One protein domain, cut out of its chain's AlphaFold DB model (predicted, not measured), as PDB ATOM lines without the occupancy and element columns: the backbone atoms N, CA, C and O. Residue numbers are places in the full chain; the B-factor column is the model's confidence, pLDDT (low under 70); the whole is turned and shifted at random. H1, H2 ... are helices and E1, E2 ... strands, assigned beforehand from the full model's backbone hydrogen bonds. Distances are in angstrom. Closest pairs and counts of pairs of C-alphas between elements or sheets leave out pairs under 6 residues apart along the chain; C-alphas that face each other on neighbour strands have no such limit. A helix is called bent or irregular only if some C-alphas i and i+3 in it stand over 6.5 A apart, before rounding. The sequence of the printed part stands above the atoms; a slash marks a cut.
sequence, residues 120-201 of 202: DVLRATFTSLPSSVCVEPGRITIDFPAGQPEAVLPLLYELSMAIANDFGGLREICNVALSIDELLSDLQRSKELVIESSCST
ATOM      1  N   ASP A 120      -4.769-126.701 -91.002       76.88
ATOM      2  CA  ASP A 120      -4.343-125.299 -91.025       76.88
ATOM      3  C   ASP A 120      -3.479-124.971 -92.255       76.88
ATOM      4  O   ASP A 120      -3.628-123.906 -92.850       76.88
ATOM      5  N   VAL A 121      -2.663-125.925 -92.716       78.25
ATOM      6  CA  VAL A 121      -1.807-125.775 -93.904       78.25
ATOM      7  C   VAL A 121      -2.643-125.660 -95.182       78.25
ATOM      8  O   VAL A 121      -2.279-124.932 -96.101       78.25
ATOM      9  N   LEU A 122      -3.795-126.338 -95.252       78.62
ATOM     10  CA  LEU A 122      -4.695-126.256 -96.408       78.62
ATOM     11  C   LEU A 122      -5.391-124.894 -96.501       78.62
ATOM     12  O   LEU A 122      -5.800-124.481 -97.586       78.62
ATOM     13  N   ARG A 123      -5.522-124.197 -95.370       82.31
ATOM     14  CA  ARG A 123      -6.142-122.869 -95.260       82.31
ATOM     15  C   ARG A 123      -5.113-121.743 -95.192       82.31
ATOM     16  O   ARG A 123      -5.502-120.598 -94.966       82.31
ATOM     17  N   ALA A 124      -3.832-122.056 -95.382       83.19
ATOM     18  CA  ALA A 124      -2.764-121.080 -95.292       83.19
ATOM     19  C   ALA A 124      -2.986-119.916 -96.271       83.19
ATOM     20  O   ALA A 124      -3.429-120.113 -97.403       83.19
ATOM     21  N   THR A 125      -2.668-118.707 -95.821       85.00
ATOM     22  CA  THR A 125      -2.622-117.456 -96.593       85.00
ATOM     23  C   THR A 125      -1.268-116.793 -96.348       85.00
ATOM     24  O   THR A 125      -0.557-117.183 -95.422       85.00
ATOM     25  N   PHE A 126      -0.900-115.757 -97.108       83.12
ATOM     26  CA  PHE A 126       0.383-115.070 -96.889       83.12
ATOM     27  C   PHE A 126       0.516-114.447 -95.493       83.12
ATOM     28  O   PHE A 126       1.625-114.305 -94.990       83.12
ATOM     29  N   THR A 127      -0.605-114.130 -94.839       82.88
ATOM     30  CA  THR A 127      -0.619-113.608 -93.461       82.88
ATOM     31  C   THR A 127      -0.422-114.678 -92.390       82.88
ATOM     32  O   THR A 127      -0.043-114.354 -91.267       82.88
ATOM     33  N   SER A 128      -0.681-115.944 -92.723       83.94
ATOM     34  CA  SER A 128      -0.572-117.075 -91.799       83.94
ATOM     35  C   SER A 128       0.677-117.918 -92.043       83.94
ATOM     36  O   SER A 128       0.802-118.975 -91.432       83.94
ATOM     37  N   LEU A 129       1.563-117.494 -92.953       83.50
ATOM     38  CA  LEU A 129       2.801-118.211 -93.228       83.50
ATOM     39  C   LEU A 129       3.705-118.217 -91.985       83.50
ATOM     40  O   LEU A 129       3.771-117.217 -91.262       83.50
ATOM     41  N   PRO A 130       4.436-119.316 -91.738       83.38
ATOM     42  CA  PRO A 130       5.414-119.361 -90.666       83.38
ATOM     43  C   PRO A 130       6.487-118.297 -90.890       83.38
ATOM     44  O   PRO A 130       6.872-118.023 -92.025       83.38
ATOM     45  N   SER A 131       7.057-117.762 -89.810       82.62
ATOM     46  CA  SER A 131       8.133-116.758 -89.884       82.62
ATOM     47  C   SER A 131       9.398-117.249 -90.595       82.62
ATOM     48  O   SER A 131      10.271-116.451 -90.909       82.62
ATOM     49  N   SER A 132       9.520-118.558 -90.817       85.75
ATOM     50  CA  SER A 132      10.580-119.177 -91.608       85.75
ATOM     51  C   SER A 132      10.379-119.052 -93.122       85.75
ATOM     52  O   SER A 132      11.278-119.418 -93.871       85.75
ATOM     53  N   VAL A 133       9.218-118.584 -93.595       87.94
ATOM     54  CA  VAL A 133       8.940-118.336 -95.014       87.94
ATOM     55  C   VAL A 133       8.788-116.836 -95.227       87.94
ATOM     56  O   VAL A 133       7.769-116.241 -94.884       87.94
ATOM     57  N   CYS A 134       9.799-116.231 -95.838       85.69
ATOM     58  CA  CYS A 134       9.809-114.816 -96.186       85.69
ATOM     59  C   CYS A 134       9.564-114.654 -97.683       85.69
ATOM     60  O   CYS A 134      10.291-115.203 -98.517       85.69
ATOM     61  N   VAL A 135       8.534-113.886 -98.024       85.44
ATOM     62  CA  VAL A 135       8.174-113.568 -99.406       85.44
ATOM     63  C   VAL A 135       8.473-112.096 -99.629       85.44
ATOM     64  O   VAL A 135       7.836-111.224 -99.044       85.44
ATOM     65  N   GLU A 136       9.463-111.841-100.470       83.94
ATOM     66  CA  GLU A 136       9.905-110.522-100.887       83.94
ATOM     67  C   GLU A 136       9.678-110.353-102.400       83.94
ATOM     68  O   GLU A 136       9.541-111.328-103.152       83.94
ATOM     69  N   PRO A 137       9.663-109.115-102.900       80.94
ATOM     70  CA  PRO A 137       9.503-108.860-104.326       80.94
ATOM     71  C   PRO A 137      10.626-109.504-105.142       80.94
ATOM     72  O   PRO A 137      11.805-109.195-104.989       80.94
ATOM     73  N   GLY A 138      10.252-110.459-105.995       81.81
ATOM     74  CA  GLY A 138      11.195-111.226-106.813       81.81
ATOM     75  C   GLY A 138      12.042-112.253-106.049       81.81
ATOM     76  O   GLY A 138      12.906-112.882-106.663       81.81
ATOM     77  N   ARG A 139      11.817-112.461-104.744       85.88
ATOM     78  CA  ARG A 139      12.596-113.395-103.923       85.88
ATOM     79  C   ARG A 139      11.729-114.088-102.879       85.88
ATOM     80  O   ARG A 139      11.038-113.452-102.105       85.88
ATOM     81  N   ILE A 140      11.842-115.409-102.791       89.38
ATOM     82  CA  ILE A 140      11.258-116.183-101.691       89.38
ATOM     83  C   ILE A 140      12.401-116.865-100.953       89.38
ATOM     84  O   ILE A 140      13.255-117.490-101.583       89.38
ATOM     85  N   THR A 141      12.440-116.715 -99.634       90.75
ATOM     86  CA  THR A 141      13.438-117.339 -98.758       90.75
ATOM     87  C   THR A 141      12.738-118.246 -97.759       90.75
ATOM     88  O   THR A 141      11.715-117.876 -97.185       90.75
ATOM     89  N   ILE A 142      13.267-119.459 -97.603       91.44
ATOM     90  CA  ILE A 142      12.747-120.473 -96.688       91.44
ATOM     91  C   ILE A 142      13.894-120.910 -95.790       91.44
ATOM     92  O   ILE A 142      14.841-121.548 -96.254       91.44
ATOM     93  N   ASP A 143      13.778-120.587 -94.511       90.00
ATOM     94  CA  ASP A 143      14.727-120.985 -93.485       90.00
ATOM     95  C   ASP A 143      14.288-122.315 -92.867       90.00
ATOM     96  O   ASP A 143      13.165-122.469 -92.390       90.00
ATOM     97  N   PHE A 144      15.175-123.305 -92.860       89.00
ATOM     98  CA  PHE A 144      14.917-124.599 -92.232       89.00
ATOM     99  C   PHE A 144      16.151-125.087 -91.460       89.00
ATOM    100  O   PHE A 144      17.275-124.674 -91.762       89.00
ATOM    101  N   PRO A 145      15.977-125.949 -90.440       86.44
ATOM    102  CA  PRO A 145      17.078-126.384 -89.589       86.44
ATOM    103  C   PRO A 145      18.177-127.109 -90.374       86.44
ATOM    104  O   PRO A 145      17.917-128.050 -91.131       86.44
ATOM    105  N   ALA A 146      19.432-126.715 -90.141       81.94
ATOM    106  CA  ALA A 146      20.585-127.404 -90.708       81.94
ATOM    107  C   ALA A 146      20.614-128.868 -90.227       81.94
ATOM    108  O   ALA A 146      20.600-129.140 -89.028       81.94
ATOM    109  N   GLY A 147      20.646-129.813 -91.173       80.94
ATOM    110  CA  GLY A 147      20.642-131.254 -90.895       80.94
ATOM    111  C   GLY A 147      19.275-131.945 -90.976       80.94
ATOM    112  O   GLY A 147      19.231-133.159 -90.808       80.94
ATOM    113  N   GLN A 148      18.187-131.218 -91.262       84.31
ATOM    114  CA  GLN A 148      16.849-131.790 -91.495       84.31
ATOM    115  C   GLN A 148      16.242-131.237 -92.795       84.31
ATOM    116  O   GLN A 148      15.361-130.374 -92.754       84.31
ATOM    117  N   PRO A 149      16.719-131.684 -93.971       82.56
ATOM    118  CA  PRO A 149      16.210-131.196 -95.251       82.56
ATOM    119  C   PRO A 149      14.722-131.510 -95.455       82.56
ATOM    120  O   PRO A 149      14.045-130.773 -96.160       82.56
ATOM    121  N   GLU A 150      14.174-132.551 -94.825       83.19
ATOM    122  CA  GLU A 150      12.755-132.906 -94.935       83.19
ATOM    123  C   GLU A 150      11.829-131.826 -94.359       83.19
ATOM    124  O   GLU A 150      10.686-131.698 -94.801       83.19
ATOM    125  N   ALA A 151      12.330-131.007 -93.425       84.62
ATOM    126  CA  ALA A 151      11.582-129.905 -92.824       84.62
ATOM    127  C   ALA A 151      11.215-128.805 -93.838       84.62
ATOM    128  O   ALA A 151      10.284-128.041 -93.594       84.62
ATOM    129  N   VAL A 152      11.890-128.746 -94.994       87.50
ATOM    130  CA  VAL A 152      11.552-127.797 -96.067       87.50
ATOM    131  C   VAL A 152      10.238-128.153 -96.768       87.50
ATOM    132  O   VAL A 152       9.580-127.281 -97.332       87.50
ATOM    133  N   LEU A 153       9.834-129.427 -96.757       87.56
ATOM    134  CA  LEU A 153       8.705-129.905 -97.557       87.56
ATOM    135  C   LEU A 153       7.352-129.399 -97.047       87.56
ATOM    136  O   LEU A 153       6.588-128.899 -97.876       87.56
ATOM    137  N   PRO A 154       7.055-129.448 -95.730       86.94
ATOM    138  CA  PRO A 154       5.879-128.777 -95.187       86.94
ATOM    139  C   PRO A 154       5.842-127.286 -95.537       86.94
ATOM    140  O   PRO A 154       4.807-126.811 -95.987       86.94
ATOM    141  N   LEU A 155       6.975-126.576 -95.428       88.25
ATOM    142  CA  LEU A 155       7.065-125.135 -95.708       88.25
ATOM    143  C   LEU A 155       6.787-124.807 -97.183       88.25
ATOM    144  O   LEU A 155       6.050-123.873 -97.488       88.25
ATOM    145  N   LEU A 156       7.334-125.599 -98.110       89.19
ATOM    146  CA  LEU A 156       7.064-125.460 -99.546       89.19
ATOM    147  C   LEU A 156       5.600-125.739 -99.882       89.19
ATOM    148  O   LEU A 156       5.013-125.070-100.738       89.19
ATOM    149  N   TYR A 157       5.008-126.738 -99.231       89.00
ATOM    150  CA  TYR A 157       3.607-127.063 -99.435       89.00
ATOM    151  C   TYR A 157       2.693-125.962 -98.885       89.00
ATOM    152  O   TYR A 157       1.775-125.532 -99.576       89.00
ATOM    153  N   GLU A 158       2.986-125.449 -97.694       89.25
ATOM    154  CA  GLU A 158       2.253-124.347 -97.073       89.25
ATOM    155  C   GLU A 158       2.331-123.062 -97.904       89.25
ATOM    156  O   GLU A 158       1.306-122.439 -98.171       89.25
ATOM    157  N   LEU A 159       3.513-122.730 -98.436       90.81
ATOM    158  CA  LEU A 159       3.678-121.649 -99.410       90.81
ATOM    159  C   LEU A 159       2.818-121.873-100.663       90.81
ATOM    160  O   LEU A 159       2.169-120.947-101.146       90.81
ATOM    161  N   SER A 160       2.789-123.100-101.185       90.00
ATOM    162  CA  SER A 160       1.977-123.438-102.360       90.00
ATOM    163  C   SER A 160       0.480-123.249-102.087       90.00
ATOM    164  O   SER A 160      -0.246-122.772-102.959       90.00
ATOM    165  N   MET A 161       0.018-123.579-100.877       90.81
ATOM    166  CA  MET A 161      -1.362-123.341-100.441       90.81
ATOM    167  C   MET A 161      -1.653-121.857-100.235       90.81
ATOM    168  O   MET A 161      -2.676-121.387-100.726       90.81
ATOM    169  N   ALA A 162      -0.737-121.095 -99.635       88.62
ATOM    170  CA  ALA A 162      -0.868-119.644 -99.516       88.62
ATOM    171  C   ALA A 162      -1.010-118.959-100.885       88.62
ATOM    172  O   ALA A 162      -1.899-118.130-101.063       88.62
ATOM    173  N   ILE A 163      -0.210-119.365-101.880       89.44
ATOM    174  CA  ILE A 163      -0.317-118.875-103.266       89.44
ATOM    175  C   ILE A 163      -1.687-119.208-103.872       89.44
ATOM    176  O   ILE A 163      -2.284-118.366-104.541       89.44
ATOM    177  N   ALA A 164      -2.174-120.434-103.667       88.62
ATOM    178  CA  ALA A 164      -3.447-120.883-104.225       88.62
ATOM    179  C   ALA A 164      -4.656-120.189-103.574       88.62
ATOM    180  O   ALA A 164      -5.614-119.847-104.268       88.62
ATOM    181  N   ASN A 165      -4.601-119.975-102.260       88.25
ATOM    182  CA  ASN A 165      -5.688-119.400-101.474       88.25
ATOM    183  C   ASN A 165      -5.732-117.867-101.555       88.25
ATOM    184  O   ASN A 165      -6.818-117.290-101.543       88.25
ATOM    185  N   ASP A 166      -4.573-117.209-101.639       86.62
ATOM    186  CA  ASP A 166      -4.444-115.752-101.585       86.62
ATOM    187  C   ASP A 166      -3.412-115.226-102.596       86.62
ATOM    188  O   ASP A 166      -2.381-114.637-102.271       86.62
ATOM    189  N   PHE A 167      -3.702-115.409-103.885       86.44
ATOM    190  CA  PHE A 167      -2.858-114.850-104.944       86.44
ATOM    191  C   PHE A 167      -2.838-113.306-104.947       86.44
ATOM    192  O   PHE A 167      -1.911-112.692-105.482       86.44
ATOM    193  N   GLY A 168      -3.865-112.669-104.372       85.44
ATOM    194  CA  GLY A 168      -3.950-111.215-104.227       85.44
ATOM    195  C   GLY A 168      -2.846-110.675-103.323       85.44
ATOM    196  O   GLY A 168      -2.099-109.796-103.753       85.44
ATOM    197  N   GLY A 169      -2.671-111.275-102.142       83.00
ATOM    198  CA  GLY A 169      -1.608-110.922-101.201       83.00
ATOM    199  C   GLY A 169      -0.208-111.025-101.815       83.00
ATOM    200  O   GLY A 169       0.598-110.109-101.661       83.00
ATOM    201  N   LEU A 170       0.067-112.065-102.615       82.25
ATOM    202  CA  LEU A 170       1.341-112.173-103.343       82.25
ATOM    203  C   LEU A 170       1.569-110.990-104.291       82.25
ATOM    204  O   LEU A 170       2.672-110.451-104.379       82.25
ATOM    205  N   ARG A 171       0.530-110.602-105.036       83.25
ATOM    206  CA  ARG A 171       0.612-109.494-105.992       83.25
ATOM    207  C   ARG A 171       0.860-108.170-105.279       83.25
ATOM    208  O   ARG A 171       1.640-107.368-105.778       83.25
ATOM    209  N   GLU A 172       0.213-107.948-104.141       84.38
ATOM    210  CA  GLU A 172       0.419-106.749-103.329       84.38
ATOM    211  C   GLU A 172       1.853-106.670-102.813       84.38
ATOM    212  O   GLU A 172       2.518-105.666-103.059       84.38
ATOM    213  N   ILE A 173       2.368-107.747-102.209       81.88
ATOM    214  CA  ILE A 173       3.757-107.820-101.733       81.88
ATOM    215  C   ILE A 173       4.723-107.468-102.870       81.88
ATOM    216  O   ILE A 173       5.558-106.579-102.713       81.88
ATOM    217  N   CYS A 174       4.561-108.089-104.042       78.69
ATOM    218  CA  CYS A 174       5.399-107.832-105.213       78.69
ATOM    219  C   CYS A 174       5.264-106.407-105.784       78.69
ATOM    220  O   CYS A 174       6.242-105.871-106.301       78.69
ATOM    221  N   ASN A 175       4.084-105.785-105.700       74.50
ATOM    222  CA  ASN A 175       3.840-104.442-106.233       74.50
ATOM    223  C   ASN A 175       4.310-103.319-105.298       74.50
ATOM    224  O   ASN A 175       4.671-102.247-105.780       74.50
ATOM    225  N   VAL A 176       4.331-103.537-103.978       64.25
ATOM    226  CA  VAL A 176       4.759-102.516-103.006       64.25
ATOM    227  C   VAL A 176       6.224-102.105-103.213       64.25
ATOM    228  O   VAL A 176       6.538-100.924-103.068       64.25
ATOM    229  N   ALA A 177       7.114-103.011-103.639       55.84
ATOM    230  CA  ALA A 177       8.505-102.640-103.941       55.84
ATOM    231  C   ALA A 177       8.646-101.698-105.138       55.84
ATOM    232  O   ALA A 177       9.476-100.796-105.081       55.84
ATOM    233  N   LEU A 178       7.820-101.853-106.180       54.88
ATOM    234  CA  LEU A 178       7.863-100.939-107.327       54.88
ATOM    235  C   LEU A 178       7.542 -99.505-106.888       54.88
ATOM    236  O   LEU A 178       8.194 -98.572-107.332       54.88
ATOM    237  N   SER A 179       6.606 -99.340-105.948       57.03
ATOM    238  CA  SER A 179       6.237 -98.025-105.421       57.03
ATOM    239  C   SER A 179       7.293 -97.426-104.481       57.03
ATOM    240  O   SER A 179       7.464 -96.210-104.471       57.03
ATOM    241  N   ILE A 180       8.004 -98.241-103.691       60.59
ATOM    242  CA  ILE A 180       9.048 -97.750-102.774       60.59
ATOM    243  C   ILE A 180      10.316 -97.352-103.540       60.59
ATOM    244  O   ILE A 180      10.876 -96.295-103.251       60.59
ATOM    245  N   ASP A 181      10.747 -98.139-104.529       60.19
ATOM    246  CA  ASP A 181      11.915 -97.800-105.355       60.19
ATOM    247  C   ASP A 181      11.673 -96.535-106.194       60.19
ATOM    248  O   ASP A 181      12.572 -95.703-106.346       60.19
ATOM    249  N   GLU A 182      10.447 -96.336-106.680       61.31
ATOM    250  CA  GLU A 182      10.041 -95.130-107.410       61.31
ATOM    251  C   GLU A 182      10.042 -93.894-106.487       61.31
ATOM    252  O   GLU A 182      10.640 -92.868-106.819       61.31
ATOM    253  N   LEU A 183       9.521 -94.018-105.260       60.03
ATOM    254  CA  LEU A 183       9.554 -92.951-104.249       60.03
ATOM    255  C   LEU A 183      10.973 -92.615-103.757       60.03
ATOM    256  O   LEU A 183      11.282 -91.449-103.505       60.03
ATOM    257  N   LEU A 184      11.850 -93.613-103.612       65.06
ATOM    258  CA  LEU A 184      13.253 -93.400-103.241       65.06
ATOM    259  C   LEU A 184      14.034 -92.713-104.367       65.06
ATOM    260  O   LEU A 184      14.841 -91.820-104.090       65.06
ATOM    261  N   SER A 185      13.747 -93.067-105.620       67.94
ATOM    262  CA  SER A 185      14.317 -92.419-106.805       67.94
ATOM    263  C   SER A 185      13.885 -90.949-106.909       67.94
ATOM    264  O   SER A 185      14.719 -90.070-107.139       67.94
ATOM    265  N   ASP A 186      12.609 -90.647-106.653       69.69
ATOM    266  CA  ASP A 186      12.077 -89.278-106.666       69.69
ATOM    267  C   ASP A 186      12.627 -88.405-105.526       69.69
ATOM    268  O   ASP A 186      12.911 -87.214-105.716       69.69
ATOM    269  N   LEU A 187      12.855 -88.990-104.346       72.81
ATOM    270  CA  LEU A 187      13.525 -88.319-103.229       72.81
ATOM    271  C   LEU A 187      14.988 -87.987-103.547       72.81
ATOM    272  O   LEU A 187      15.452 -86.894-103.214       72.81
ATOM    273  N   GLN A 188      15.716 -88.895-104.203       71.25
ATOM    274  CA  GLN A 188      17.097 -88.648-104.627       71.25
ATOM    275  C   GLN A 188      17.170 -87.534-105.677       71.25
ATOM    276  O   GLN A 188      17.960 -86.601-105.523       71.25
ATOM    277  N   ARG A 189      16.271 -87.552-106.665       67.81
ATOM    278  CA  ARG A 189      16.189 -86.534-107.720       67.81
ATOM    279  C   ARG A 189      15.846 -85.145-107.177       67.81
ATOM    280  O   ARG A 189      16.431 -84.142-107.580       67.81
ATOM    281  N   SER A 190      14.940 -85.087-106.199       70.38
ATOM    282  CA  SER A 190      14.579 -83.842-105.506       70.38
ATOM    283  C   SER A 190      15.744 -83.277-104.686       70.38
ATOM    284  O   SER A 190      15.899 -82.063-104.577       70.38
ATOM    285  N   LYS A 191      16.598 -84.145-104.130       72.75
ATOM    286  CA  LYS A 191      17.779 -83.736-103.365       72.75
ATOM    287  C   LYS A 191      18.875 -83.153-104.266       72.75
ATOM    288  O   LYS A 191      19.513 -82.185-103.866       72.75
ATOM    289  N   GLU A 192      19.055 -83.680-105.476       67.31
ATOM    290  CA  GLU A 192      20.003 -83.147-106.470       67.31
ATOM    291  C   GLU A 192      19.590 -81.758-106.984       67.31
ATOM    292  O   GLU A 192      20.417 -80.847-107.015       67.31
ATOM    293  N   LEU A 193      18.297 -81.540-107.251       60.38
ATOM    294  CA  LEU A 193      17.755 -80.234-107.666       60.38
ATOM    295  C   LEU A 193      17.950 -79.131-106.609       60.38
ATOM    296  O   LEU A 193      18.201 -77.972-106.943       60.38
ATOM    297  N   VAL A 194      17.867 -79.479-105.321       61.44
ATOM    298  CA  VAL A 194      18.107 -78.535-104.213       61.44
ATOM    299  C   VAL A 194      19.596 -78.191-104.076       61.44
ATOM    300  O   VAL A 194      19.939 -77.055-103.734       61.44
ATOM    301  N   ILE A 195      20.490 -79.135-104.379       59.78
ATOM    302  CA  ILE A 195      21.942 -78.914-104.348       59.78
ATOM    303  C   ILE A 195      22.376 -78.024-105.525       59.78
ATOM    304  O   ILE A 195      23.123 -77.069-105.314       59.78
ATOM    305  N   GLU A 196      21.848 -78.245-106.733       57.62
ATOM    306  CA  GLU A 196      22.148 -77.401-107.902       57.62
ATOM    307  C   GLU A 196      21.612 -75.968-107.754       57.62
ATOM    308  O   GLU A 196      22.319 -75.006-108.065       57.62
ATOM    309  N   SER A 197      20.414 -75.790-107.182       58.69
ATOM    310  CA  SER A 197      19.862 -74.453-106.914       58.69
ATOM    311  C   SER A 197      20.631 -73.684-105.832       58.69
ATOM    312  O   SER A 197      20.558 -72.457-105.806       58.69
ATOM    313  N   SER A 198      21.366 -74.375-104.955       56.34
ATOM    314  CA  SER A 198      22.171 -73.753-103.893       56.34
ATOM    315  C   SER A 198      23.584 -73.366-104.361       56.34
ATOM    316  O   SER A 198      24.203 -72.488-103.766       56.34
ATOM    317  N   CYS A 199      24.089 -73.969-105.445       53.31
ATOM    318  CA  CYS A 199      25.394 -73.634-106.033       53.31
ATOM    319  C   CYS A 199      25.342 -72.494-107.066       53.31
ATOM    320  O   CYS A 199      26.387 -71.940-107.392       53.31
ATOM    321  N   SER A 200      24.162 -72.102-107.556       51.16
ATOM    322  CA  SER A 200      24.008 -71.025-108.554       51.16
ATOM    323  C   SER A 200      23.859 -69.611-107.952       51.16
ATOM    324  O   SER A 200      23.549 -68.671-108.685       51.16
ATOM    325  N   THR A 201      24.033 -69.429-106.637       52.72
ATOM    326  CA  THR A 201      23.883 -68.120-105.953       52.72
ATOM    327  C   THR A 201      25.163 -67.634-105.258       52.72
ATOM    328  O   THR A 201      25.087 -66.845-104.319       52.72
TER     329      THR A 201
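This is residues 120 to 201 of the 202 residues of an uncharacterized protein of Edaphobacter lichenicola (UniProt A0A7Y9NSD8). Two helices meet near their ends at an almost square corner, as an L with one short and one very long limb; a small two-stranded hairpin, E1 and E2, sits in the corner between H1 and the first part of H2. The rest of H2 sticks out as a long arm: residues 179 to 201, of which 179 to 199 belong to H2, stand free of the body and make much of the length. The printed part has 82 residues, with two named strands and then two named helices in the order E1, E2, H1, H2; the sheet E1 - E2 is antiparallel and the class is mostly helix. The whole is extended, with a radius of gyration of the C-alphas of 20.0 A and spans of 66 by 31 by 15 A.

Residues 120 to 132 hold no named element; their C-alphas lie 11 to 23 A from the mean of all C-alphas. Strand E1, residues 133 to 136, begins at C-alpha 133 (8.940, -118.336, -95.014) and is 9.8 A long. Strand E2, residues 139 to 142, is 10.1 A long. Helix H1, residues 149 to 165, begins at C-alpha 149 (16.210, -131.196, -95.251) and measures 25.6 A; it is neither bent nor irregular, but only just: C-alphas 151 and 154 are 6.3 A apart. Helix H2, residues 167 to 199, measures 50.0 A and ends at C-alpha 199 (25.394, -73.634, -106.033); it too is neither bent nor irregular, but only just, with C-alphas 174 and 177 6.2 A apart.

E1 and E2 form a hairpin with a tight link, antiparallel at 170 degrees between their directions. N 134 and O 141 are within hydrogen-bond range at 2.9 A, and N 136 and O 139 at 2.8 A. The closest C-alphas of E1 and H1 are those of Val 133 and Leu 155, 7.1 A apart; those of E2 and H1 are Ile 142 and Leu 155, 7.4 A. The closest C-alphas of E1 and H2 are those of Glu 136 and Ile 173, 6.8 A apart. E2 and H2 are apart. H1 and H2 are close but not clearly touching, with the closest C-alphas, those of Ile 163 and Leu 170, 6.9 A apart. Their lines are about perpendicular, at 87 degrees. Of the O i to N i+4 pairs, 10 of 13 in H1 and 27 of 29 in H2 are within hydrogen-bond range.

The two C-alphas farthest apart are those of Glu 150 and Thr 201, 66.7 A. Without the free stretch, the body of 59 residues spans 37 by 23 by 13 A. The printed part has no cut. The link from H1 to H2 is tight, with one residue, and that from E2 to H1 is short, with 6 residues. The mean pLDDT of the printed part is 77.8; residues 176 to 186, 189 and 192 to 201 are under 70.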